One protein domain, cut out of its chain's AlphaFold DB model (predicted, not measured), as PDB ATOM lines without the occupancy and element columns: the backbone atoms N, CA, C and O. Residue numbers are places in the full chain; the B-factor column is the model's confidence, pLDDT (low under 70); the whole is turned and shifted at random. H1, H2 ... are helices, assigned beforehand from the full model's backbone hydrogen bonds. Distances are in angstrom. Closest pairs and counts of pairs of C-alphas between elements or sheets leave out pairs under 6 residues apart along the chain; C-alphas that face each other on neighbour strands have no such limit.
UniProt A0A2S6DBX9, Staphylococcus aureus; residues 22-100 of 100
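What this domain is: This is residues 22 to 100 of the 100 residues of a protein of Staphylococcus aureus (UniProt A0A2S6DBX9). Five short helices are strung out as an elongated chain with no common core: H1 and H2 at one end, H3 near the middle, H4 set crosswise after it, and H5 alone at the far end beyond a long link. The 79 printed residues hold the named helices H1, H2, H3, H4 and H5, in that order, and no named strand; the class is all helix. The whole is only just extended, close to loose, with a radius of gyration of the C-alphas of 17.4 A and spans of 54 by 28 by 19 A.

How they stand to each other: H2, residues 43 to 52, and H3, residues 60 to 65, form a helical hairpin. They touch, closest at the C-alphas of Ala 43 and Gln 63, 4.9 A apart, and run opposite ways at a shallow tilt of 12 degrees. H1, residues 22 to 30, and H2 only just touch, with 3 pairs of C-alphas within 8 A, the closest being Asn 25 and Leu 49 at 7.6 A. They run the same way at a steep tilt of 37 degrees, only just past shallow. H3 and H4, residues 68 to 77, touch only at the corner, and only just, with 3 pairs of C-alphas within 8 A; the closest C-alphas, of Leu 65 and Glu 71, are 5.4 A apart. Their tilt of 69 degrees is steep, only just short of about perpendicular, and they run opposite ways. H5, residues 93 to 98, touches no helix and is apart from H4. Every O i to N i+4 pair is within hydrogen-bond range in H1, H3, H4 and H5; in H2 it is 5 of 6.

Where its parts are: H2 measures 14.6 A from C-alpha 43 at (34.949, 32.971, 20.668) to C-alpha 52, H4 14.0 A and H1 12.7 A. H1 begins at C-alpha 22, (45.271, 24.070, 29.721), and H5 ends at C-alpha 98, (3.835, 42.476, 14.210).

The domain as a whole: The C-alphas farthest apart, of Lys 30 and Glu 99, are 54.5 A apart. The printed part has no cut. The links H1 to H2 and H4 to H5 are long, with 12 and 15 residues. The mean pLDDT of the printed part is 96.0, and residue 100 is under 70.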
ATOM      1  N   LYS A  22      44.042  24.865  29.635       97.25
ATOM      2  CA  LYS A  22      45.271  24.070  29.721       97.25
ATOM      3  C   LYS A  22      45.266  22.968  28.671       97.25
ATOM      4  O   LYS A  22      46.259  22.805  27.965       97.25
ATOM      5  N   ALA A  23      44.144  22.267  28.528       97.56
ATOM      6  CA  ALA A  23      43.990  21.222  27.522       97.56
ATOM      7  C   ALA A  23      44.072  21.773  26.088       97.56
ATOM      8  O   ALA A  23      44.698  21.163  25.223       97.56
ATOM      9  N   LEU A  24      43.508  22.958  25.837       97.56
ATOM     10  CA  LEU A  24      43.597  23.615  24.532       97.56
ATOM     11  C   LEU A  24      45.033  24.037  24.182       97.56
ATOM     12  O   LEU A  24      45.461  23.865  23.041       97.56
ATOM     13  N   ASN A  25      45.809  24.533  25.152       98.19
ATOM     14  CA  ASN A  25      47.232  24.811  24.926       98.19
ATOM     15  C   ASN A  25      48.032  23.513  24.714       98.19
ATOM     16  O   ASN A  25      48.939  23.494  23.884       98.19
ATOM     17  N   GLN A  26      47.688  22.417  25.403       98.50
ATOM     18  CA  GLN A  26      48.289  21.103  25.141       98.50
ATOM     19  C   GLN A  26      48.027  20.649  23.698       98.50
ATOM     20  O   GLN A  26      48.950  20.166  23.045       98.50
ATOM     21  N   LEU A  27      46.804  20.834  23.185       98.38
ATOM     22  CA  LEU A  27      46.480  20.548  21.786       98.38
ATOM     23  C   LEU A  27      47.330  21.404  20.839       98.38
ATOM     24  O   LEU A  27      47.956  20.869  19.930       98.38
ATOM     25  N   GLY A  28      47.425  22.713  21.087       98.31
ATOM     26  CA  GLY A  28      48.216  23.609  20.240       98.31
ATOM     27  C   GLY A  28      49.716  23.317  20.237       98.31
ATOM     28  O   GLY A  28      50.369  23.483  19.215       98.31
ATOM     29  N   GLN A  29      50.274  22.813  21.340       98.50
ATOM     30  CA  GLN A  29      51.675  22.373  21.398       98.50
ATOM     31  C   GLN A  29      51.949  21.087  20.601       98.50
ATOM     32  O   GLN A  29      53.103  20.801  20.296       98.50
ATOM     33  N   LYS A  30      50.912  20.298  20.303       98.62
ATOM     34  CA  LYS A  30      51.012  18.989  19.640       98.62
ATOM     35  C   LYS A  30      50.649  19.024  18.155       98.62
ATOM     36  O   LYS A  30      50.800  18.005  17.487       98.62
ATOM     37  N   CYS A  31      50.157  20.153  17.647       98.69
ATOM     38  CA  CYS A  31      49.621  20.265  16.293       98.69
ATOM     39  C   CYS A  31      50.291  21.396  15.511       98.69
ATOM     40  O   CYS A  31      50.393  22.520  15.993       98.69
ATOM     41  N   ASP A  32      50.643  21.126  14.254       98.81
ATOM     42  CA  ASP A  32      51.124  22.153  13.319       98.81
ATOM     43  C   ASP A  32      49.992  23.056  12.796       98.81
ATOM     44  O   ASP A  32      50.224  24.170  12.324       98.81
ATOM     45  N   VAL A  33      48.754  22.563  12.846       98.75
ATOM     46  CA  VAL A  33      47.536  23.267  12.439       98.75
ATOM     47  C   VAL A  33      46.350  22.763  13.254       98.75
ATOM     48  O   VAL A  33      46.252  21.569  13.539       98.75
ATOM     49  N   ILE A  34      45.440  23.663  13.620       98.56
ATOM     50  CA  ILE A  34      44.221  23.334  14.365       98.56
ATOM     51  C   ILE A  34      42.993  23.731  13.537       98.56
ATOM     52  O   ILE A  34      42.960  24.794  12.916       98.56
ATOM     53  N   THR A  35      41.974  22.872  13.564       98.19
ATOM     54  CA  THR A  35      40.631  23.093  13.004       98.19
ATOM     55  C   THR A  35      39.586  22.805  14.083       98.19
ATOM     56  O   THR A  35      39.873  22.088  15.043       98.19
ATOM     57  N   TYR A  36      38.372  23.326  13.931       96.62
ATOM     58  CA  TYR A  36      37.232  22.994  14.792       96.62
ATOM     59  C   TYR A  36      36.113  22.308  13.996       96.62
ATOM     60  O   TYR A  36      35.859  22.657  12.844       96.62
ATOM     61  N   GLU A  37      35.448  21.326  14.613       95.50
ATOM     62  CA  GLU A  37      34.313  20.594  14.019       95.50
ATOM     63  C   GLU A  37      32.938  21.111  14.474       95.50
ATOM     64  O   GLU A  37      31.947  20.883  13.788       95.50
ATOM     65  N   PHE A  38      32.879  21.823  15.603       91.00
ATOM     66  CA  PHE A  38      31.655  22.361  16.202       91.00
ATOM     67  C   PHE A  38      31.898  23.738  16.829       91.00
ATOM     68  O   PHE A  38      33.013  24.085  17.223       91.00
ATOM     69  N   GLU A  39      30.823  24.499  16.989       90.62
ATOM     70  CA  GLU A  39      30.802  25.891  17.440       90.62
ATOM     71  C   GLU A  39      30.874  26.091  18.966       90.62
ATOM     72  O   GLU A  39      30.752  27.213  19.455       90.62
ATOM     73  N   ASN A  40      31.078  25.016  19.731       84.88
ATOM     74  CA  ASN A  40      30.959  25.011  21.195       84.88
ATOM     75  C   ASN A  40      32.128  25.676  21.949       84.88
ATOM     76  O   ASN A  40      32.079  25.784  23.176       84.88
ATOM     77  N   ILE A  41      33.185  26.105  21.256       90.31
ATOM     78  CA  ILE A  41      34.280  26.862  21.873       90.31
ATOM     79  C   ILE A  41      33.878  28.332  22.055       90.31
ATOM     80  O   ILE A  41      33.266  28.946  21.180       90.31
ATOM     81  N   SER A  42      34.256  28.931  23.183       92.50
ATOM     82  CA  SER A  42      34.115  30.379  23.375       92.50
ATOM     83  C   SER A  42      34.909  31.140  22.308       92.50
ATOM     84  O   SER A  42      36.104  30.899  22.132       92.50
ATOM     85  N   ALA A  43      34.278  32.112  21.643       94.19
ATOM     86  CA  ALA A  43      34.949  32.971  20.668       94.19
ATOM     87  C   ALA A  43      36.166  33.707  21.258       94.19
ATOM     88  O   ALA A  43      37.186  33.864  20.586       94.19
ATOM     89  N   GLN A  44      36.087  34.122  22.529       94.62
ATOM     90  CA  GLN A  44      37.206  34.764  23.223       94.62
ATOM     91  C   GLN A  44      38.377  33.793  23.407       94.62
ATOM     92  O   GLN A  44      39.524  34.165  23.177       94.62
ATOM     93  N   GLN A  45      38.085  32.544  23.768       95.25
ATOM     94  CA  GLN A  45      39.105  31.516  23.946       95.25
ATOM     95  C   GLN A  45      39.759  31.139  22.614       95.25
ATOM     96  O   GLN A  45      40.983  31.055  22.522       95.25
ATOM     97  N   LEU A  46      38.955  30.981  21.557       97.44
ATOM     98  CA  LEU A  46      39.453  30.700  20.214       97.44
ATOM     99  C   LEU A  46      40.340  31.836  19.695       97.44
ATOM    100  O   LEU A  46      41.382  31.569  19.106       97.44
ATOM    101  N   LYS A  47      39.984  33.098  19.969       97.88
ATOM    102  CA  LYS A  47      40.827  34.249  19.628       97.88
ATOM    103  C   LYS A  47      42.221  34.142  20.256       97.88
ATOM    104  O   LYS A  47      43.208  34.279  19.541       97.88
ATOM    105  N   LEU A  48      42.302  33.845  21.555       97.19
ATOM    106  CA  LEU A  48      43.582  33.675  22.255       97.19
ATOM    107  C   LEU A  48      44.413  32.516  21.684       97.19
ATOM    108  O   LEU A  48      45.640  32.587  21.673       97.19
ATOM    109  N   LEU A  49      43.766  31.449  21.206       97.94
ATOM    110  CA  LEU A  49      44.461  30.345  20.543       97.94
ATOM    111  C   LEU A  49      44.975  30.734  19.154       97.94
ATOM    112  O   LEU A  49      46.114  30.407  18.841       97.94
ATOM    113  N   CYS A  50      44.190  31.459  18.352       98.25
ATOM    114  CA  CYS A  50      44.605  31.951  17.031       98.25
ATOM    115  C   CYS A  50      45.817  32.894  17.101       98.25
ATOM    116  O   CYS A  50      46.589  32.975  16.152       98.25
ATOM    117  N   GLU A  51      45.986  33.618  18.210       98.06
ATOM    118  CA  GLU A  51      47.151  34.483  18.445       98.06
ATOM    119  C   GLU A  51      48.431  33.685  18.761       98.06
ATOM    120  O   GLU A  51      49.534  34.192  18.562       98.06
ATOM    121  N   LYS A  52      48.298  32.447  19.256       98.44
ATOM    122  CA  LYS A  52      49.418  31.601  19.707       98.44
ATOM    123  C   LYS A  52      49.766  30.472  18.737       98.44
ATOM    124  O   LYS A  52      50.928  30.085  18.650       98.44
ATOM    125  N   TYR A  53      48.769  29.924  18.051       98.69
ATOM    126  CA  TYR A  53      48.870  28.710  17.247       98.69
ATOM    127  C   TYR A  53      48.303  28.928  15.845       98.69
ATOM    128  O   TYR A  53      47.506  29.832  15.599       98.69
ATOM    129  N   ASN A  54      48.694  28.062  14.914       98.75
ATOM    130  CA  ASN A  54      48.220  28.114  13.539       98.75
ATOM    131  C   ASN A  54      46.773  27.603  13.429       98.75
ATOM    132  O   ASN A  54      46.527  26.395  13.394       98.75
ATOM    133  N   ILE A  55      45.816  28.531  13.358       98.56
ATOM    134  CA  ILE A  55      44.385  28.248  13.178       98.56
ATOM    135  C   ILE A  55      43.868  29.037  11.963       98.56
ATOM    136  O   ILE A  55      43.340  30.138  12.120       98.56
ATOM    137  N   PRO A  56      44.010  28.508  10.734       98.62
ATOM    138  CA  PRO A  56      43.704  29.252   9.509       98.62
ATOM    139  C   PRO A  56      42.242  29.681   9.371       98.62
ATOM    140  O   PRO A  56      41.955  30.679   8.716       98.62
ATOM    141  N   GLN A  57      41.312  28.949   9.992       98.38
ATOM    142  CA  GLN A  57      39.893  29.325  10.021       98.38
ATOM    143  C   GLN A  57      39.646  30.631  10.803       98.38
ATOM    144  O   GLN A  57      38.637  31.303  10.585       98.38
ATOM    145  N   GLY A  58      40.568  31.004  11.698       98.00
ATOM    146  CA  GLY A  58      40.433  32.148  12.589       98.00
ATOM    147  C   GLY A  58      39.312  31.977  13.618       98.00
ATOM    148  O   GLY A  58      38.773  30.893  13.824       98.00
ATOM    149  N   TYR A  59      38.959  33.076  14.287       97.69
ATOM    150  CA  TYR A  59      37.898  33.103  15.308       97.69
ATOM    151  C   TYR A  59      36.641  33.870  14.864       97.69
ATOM    152  O   TYR A  59      35.593  33.760  15.499       97.69
ATOM    153  N   GLN A  60      36.733  34.664  13.790       97.44
ATOM    154  CA  GLN A  60      35.706  35.640  13.411       97.44
ATOM    155  C   GLN A  60      34.370  34.981  13.053       97.44
ATOM    156  O   GLN A  60      33.323  35.469  13.471       97.44
ATOM    157  N   ALA A  61      34.402  33.870  12.311       96.56
ATOM    158  CA  ALA A  61      33.189  33.150  11.932       96.56
ATOM    159  C   ALA A  61      32.442  32.628  13.169       96.56
ATOM    160  O   ALA A  61      31.247  32.865  13.304       96.56
ATOM    161  N   ILE A  62      33.156  31.999  14.109       96.44
ATOM    162  CA  ILE A  62      32.582  31.533  15.379       96.44
ATOM    163  C   ILE A  62      31.997  32.702  16.175       96.44
ATOM    164  O   ILE A  62      30.855  32.628  16.616       96.44
ATOM    165  N   GLN A  63      32.738  33.806  16.306       96.44
ATOM    166  CA  GLN A  63      32.267  34.980  17.041       96.44
ATOM    167  C   GLN A  63      30.971  35.563  16.461       96.44
ATOM    168  O   GLN A  63      30.077  35.941  17.211       96.44
ATOM    169  N   LEU A  64      30.883  35.657  15.135       96.38
ATOM    170  CA  LEU A  64      29.747  36.251  14.437       96.38
ATOM    171  C   LEU A  64      28.515  35.344  14.470       96.38
ATOM    172  O   LEU A  64      27.409  35.831  14.679       96.38
ATOM    173  N   LEU A  65      28.701  34.037  14.263       95.62
ATOM    174  CA  LEU A  65      27.604  33.074  14.123       95.62
ATOM    175  C   LEU A  65      27.007  32.625  15.468       95.62
ATOM    176  O   LEU A  65      25.913  32.067  15.490       95.62
ATOM    177  N   GLN A  66      27.685  32.881  16.591       94.12
ATOM    178  CA  GLN A  66      27.160  32.579  17.931       94.12
ATOM    179  C   GLN A  66      26.011  33.512  18.365       94.12
ATOM    180  O   GLN A  66      25.209  33.128  19.217       94.12
ATOM    181  N   ASP A  67      25.887  34.708  17.779       95.56
ATOM    182  CA  ASP A  67      24.803  35.656  18.062       95.56
ATOM    183  C   ASP A  67      23.924  35.854  16.818       95.56
ATOM    184  O   ASP A  67      24.337  36.445  15.821       95.56
ATOM    185  N   ARG A  68      22.672  35.383  16.885       97.31
ATOM    186  CA  ARG A  68      21.740  35.430  15.743       97.31
ATOM    187  C   ARG A  68      21.415  36.846  15.266       97.31
ATOM    188  O   ARG A  68      21.084  37.023  14.096       97.31
ATOM    189  N   LEU A  69      21.431  37.842  16.155       97.31
ATOM    190  CA  LEU A  69      21.174  39.225  15.762       97.31
ATOM    191  C   LEU A  69      22.366  39.755  14.958       97.31
ATOM    192  O   LEU A  69      22.181  40.244  13.847       97.31
ATOM    193  N   THR A  70      23.573  39.555  15.478       97.25
ATOM    194  CA  THR A  70      24.848  39.935  14.859       97.25
ATOM    195  C   THR A  70      25.048  39.236  13.515       97.25
ATOM    196  O   THR A  70      25.432  39.875  12.534       97.25
ATOM    197  N   GLU A  71      24.734  37.941  13.433       97.88
ATOM    198  CA  GLU A  71      24.723  37.166  12.191       97.88
ATOM    199  C   GLU A  71      23.828  37.839  11.144       97.88
ATOM    200  O   GLU A  71      24.286  38.192  10.052       97.88
ATOM    201  N   LYS A  72      22.554  38.068  11.479       97.75
ATOM    202  CA  LYS A  72      21.579  38.645  10.548       97.75
ATOM    203  C   LYS A  72      21.930  40.075  10.136       97.75
ATOM    204  O   LYS A  72      21.778  40.424   8.964       97.75
ATOM    205  N   GLU A  73      22.415  40.894  11.065       97.31
ATOM    206  CA  GLU A  73      22.887  42.255  10.791       97.31
ATOM    207  C   GLU A  73      24.108  42.256   9.868       97.31
ATOM    208  O   GLU A  73      24.162  43.054   8.926       97.31
ATOM    209  N   THR A  74      25.047  41.327  10.063       97.75
ATOM    210  CA  THR A  74      26.229  41.216   9.200       97.75
ATOM    211  C   THR A  74      25.854  40.742   7.800       97.75
ATOM    212  O   THR A  74      26.289  41.336   6.814       97.75
ATOM    213  N   LEU A  75      24.981  39.736   7.685       97.81
ATOM    214  CA  LEU A  75      24.489  39.248   6.395       97.81
ATOM    215  C   LEU A  75      23.716  40.327   5.621       97.81
ATOM    216  O   LEU A  75      23.891  40.465   4.406       97.81
ATOM    217  N   LYS A  76      22.895  41.126   6.316       96.38
ATOM    218  CA  LYS A  76      22.186  42.274   5.731       96.38
ATOM    219  C   LYS A  76      23.163  43.360   5.272       96.38
ATOM    220  O   LYS A  76      23.003  43.891   4.176       96.38
ATOM    221  N   SER A  77      24.187  43.657   6.072       97.12
ATOM    222  CA  SER A  77      25.235  44.634   5.737       97.12
ATOM    223  C   SER A  77      26.095  44.187   4.552       97.12
ATOM    224  O   SER A  77      26.538  45.015   3.762       97.12
ATOM    225  N   ALA A  78      26.267  42.876   4.376       97.31
ATOM    226  CA  ALA A  78      26.914  42.270   3.215       97.31
ATOM    227  C   ALA A  78      26.015  42.212   1.958       97.31
ATOM    228  O   ALA A  78      26.401  41.612   0.958       97.31
ATOM    229  N   VAL A  79      24.820  42.822   1.988       96.06
ATOM    230  CA  VAL A  79      23.874  42.900   0.854       96.06
ATOM    231  C   VAL A  79      23.425  41.513   0.359       96.06
ATOM    232  O   VAL A  79      23.088  41.308  -0.807       96.06
ATOM    233  N   THR A  80      23.391  40.528   1.258       97.12
ATOM    234  CA  THR A  80      22.840  39.202   0.954       97.12
ATOM    235  C   THR A  80      21.320  39.189   1.147       97.12
ATOM    236  O   THR A  80      20.749  40.023   1.856       97.12
ATOM    237  N   LYS A  81      20.626  38.240   0.506       97.19
ATOM    238  CA  LYS A  81      19.183  38.054   0.714       97.19
ATOM    239  C   LYS A  81      18.951  37.368   2.060       97.19
ATOM    240  O   LYS A  81      19.133  36.159   2.173       97.19
ATOM    241  N   VAL A  82      18.524  38.137   3.056       97.00
ATOM    242  CA  VAL A  82      18.193  37.654   4.405       97.00
ATOM    243  C   VAL A  82      16.687  37.753   4.626       97.00
ATOM    244  O   VAL A  82      16.058  38.728   4.214       97.00
ATOM    245  N   VAL A  83      16.102  36.756   5.295       96.62
ATOM    246  CA  VAL A  83      14.700  36.815   5.742       96.62
ATOM    247  C   VAL A  83      14.516  38.022   6.676       96.62
ATOM    248  O   VAL A  83      15.347  38.178   7.582       96.62
ATOM    249  N   PRO A  84      13.457  38.844   6.504       95.12
ATOM    250  CA  PRO A  84      13.162  39.961   7.399       95.12
ATOM    251  C   PRO A  84      13.237  39.557   8.872       95.12
ATOM    252  O   PRO A  84      12.871  38.443   9.256       95.12
ATOM    253  N   PHE A  85      13.792  40.437   9.697       96.25
ATOM    254  CA  PHE A  85      14.016  40.159  11.108       96.25
ATOM    255  C   PHE A  85      13.988  41.437  11.934       96.25
ATOM    256  O   PHE A  85      14.275  42.524  11.433       96.25
ATOM    257  N   ILE A  86      13.717  41.259  13.222       96.44
ATOM    258  CA  ILE A  86      13.775  42.296  14.242       96.44
ATOM    259  C   ILE A  86      14.300  41.685  15.547       96.44
ATOM    260  O   ILE A  86      14.122  40.495  15.806       96.44
ATOM    261  N   SER A  87      14.982  42.490  16.360       97.19
ATOM    262  CA  SER A  87      15.429  42.086  17.694       97.19
ATOM    263  C   SER A  87      14.280  42.208  18.696       97.19
ATOM    264  O   SER A  87      13.776  43.308  18.903       97.19
ATOM    265  N   VAL A  88      13.950  41.119  19.392       96.69
ATOM    266  CA  VAL A  88      12.964  41.096  20.486       96.69
ATOM    267  C   VAL A  88      13.689  40.726  21.780       96.69
ATOM    268  O   VAL A  88      14.083  39.577  21.958       96.69
ATOM    269  N   LYS A  89      13.923  41.700  22.671       95.75
ATOM    270  CA  LYS A  89      14.639  41.491  23.951       95.75
ATOM    271  C   LYS A  89      13.716  41.600  25.161       95.75
ATOM    272  O   LYS A  89      14.033  41.077  26.227       95.75
ATOM    273  N   LYS A  90      12.593  42.298  25.013       96.44
ATOM    274  CA  LYS A  90      11.558  42.487  26.033       96.44
ATOM    275  C   LYS A  90      10.191  42.151  25.446       96.44
ATOM    276  O   LYS A  90      10.015  42.174  24.233       96.44
ATOM    277  N   SER A  91       9.210  41.893  26.310       95.00
ATOM    278  CA  SER A  91       7.836  41.580  25.888       95.00
ATOM    279  C   SER A  91       7.243  42.650  24.965       95.00
ATOM    280  O   SER A  91       6.649  42.312  23.952       95.00
ATOM    281  N   THR A  92       7.480  43.929  25.260       94.88
ATOM    282  CA  THR A  92       7.005  45.078  24.467       94.88
ATOM    283  C   THR A  92       7.611  45.179  23.067       94.88
ATOM    284  O   THR A  92       7.120  45.937  22.240       94.88
ATOM    285  N   ASP A  93       8.711  44.476  22.785       95.50
ATOM    286  CA  ASP A  93       9.316  44.505  21.449       95.50
ATOM    287  C   ASP A  93       8.508  43.666  20.444       95.50
ATOM    288  O   ASP A  93       8.680  43.840  19.238       95.50
ATOM    289  N   ILE A  94       7.616  42.782  20.920       95.38
ATOM    290  CA  ILE A  94       6.797  41.932  20.048       95.38
ATOM    291  C   ILE A  94       5.793  42.744  19.233       95.38
ATOM    292  O   ILE A  94       5.546  42.409  18.081       95.38
ATOM    293  N   ASP A  95       5.281  43.842  19.792       94.75
ATOM    294  CA  ASP A  95       4.316  44.702  19.110       94.75
ATOM    295  C   ASP A  95       4.938  45.297  17.838       94.75
ATOM    296  O   ASP A  95       4.340  45.256  16.770       94.75
ATOM    297  N   LYS A  96       6.213  45.707  17.912       92.81
ATOM    298  CA  LYS A  96       6.982  46.184  16.748       92.81
ATOM    299  C   LYS A  96       7.227  45.089  15.711       92.81
ATOM    300  O   LYS A  96       7.365  45.390  14.533       92.81
ATOM    301  N   ALA A  97       7.325  43.832  16.145       92.94
ATOM    302  CA  ALA A  97       7.545  42.699  15.250       92.94
ATOM    303  C   ALA A  97       6.295  42.328  14.439       92.94
ATOM    304  O   ALA A  97       6.426  41.731  13.376       92.94
ATOM    305  N   LEU A  98       5.099  42.674  14.928       91.81
ATOM    306  CA  LEU A  98       3.835  42.476  14.210       91.81
ATOM    307  C   LEU A  98       3.591  43.544  13.131       91.81
ATOM    308  O   LEU A  98       2.787  43.321  12.229       91.81
ATOM    309  N   GLU A  99       4.261  44.695  13.229       87.31
ATOM    310  CA  GLU A  99       4.145  45.815  12.282       87.31
ATOM    311  C   GLU A  99       5.086  45.693  11.066       87.31
ATOM    312  O   GLU A  99       4.938  46.447  10.101       87.31
ATOM    313  N   THR A 100       6.054  44.770  11.111       69.62
ATOM    314  CA  THR A 100       7.031  44.475  10.040       69.62
ATOM    315  C   THR A 100       6.616  43.316   9.153       69.62
ATOM    316  O   THR A 100       6.854  43.421   7.927       69.62
TER     317      THR A 100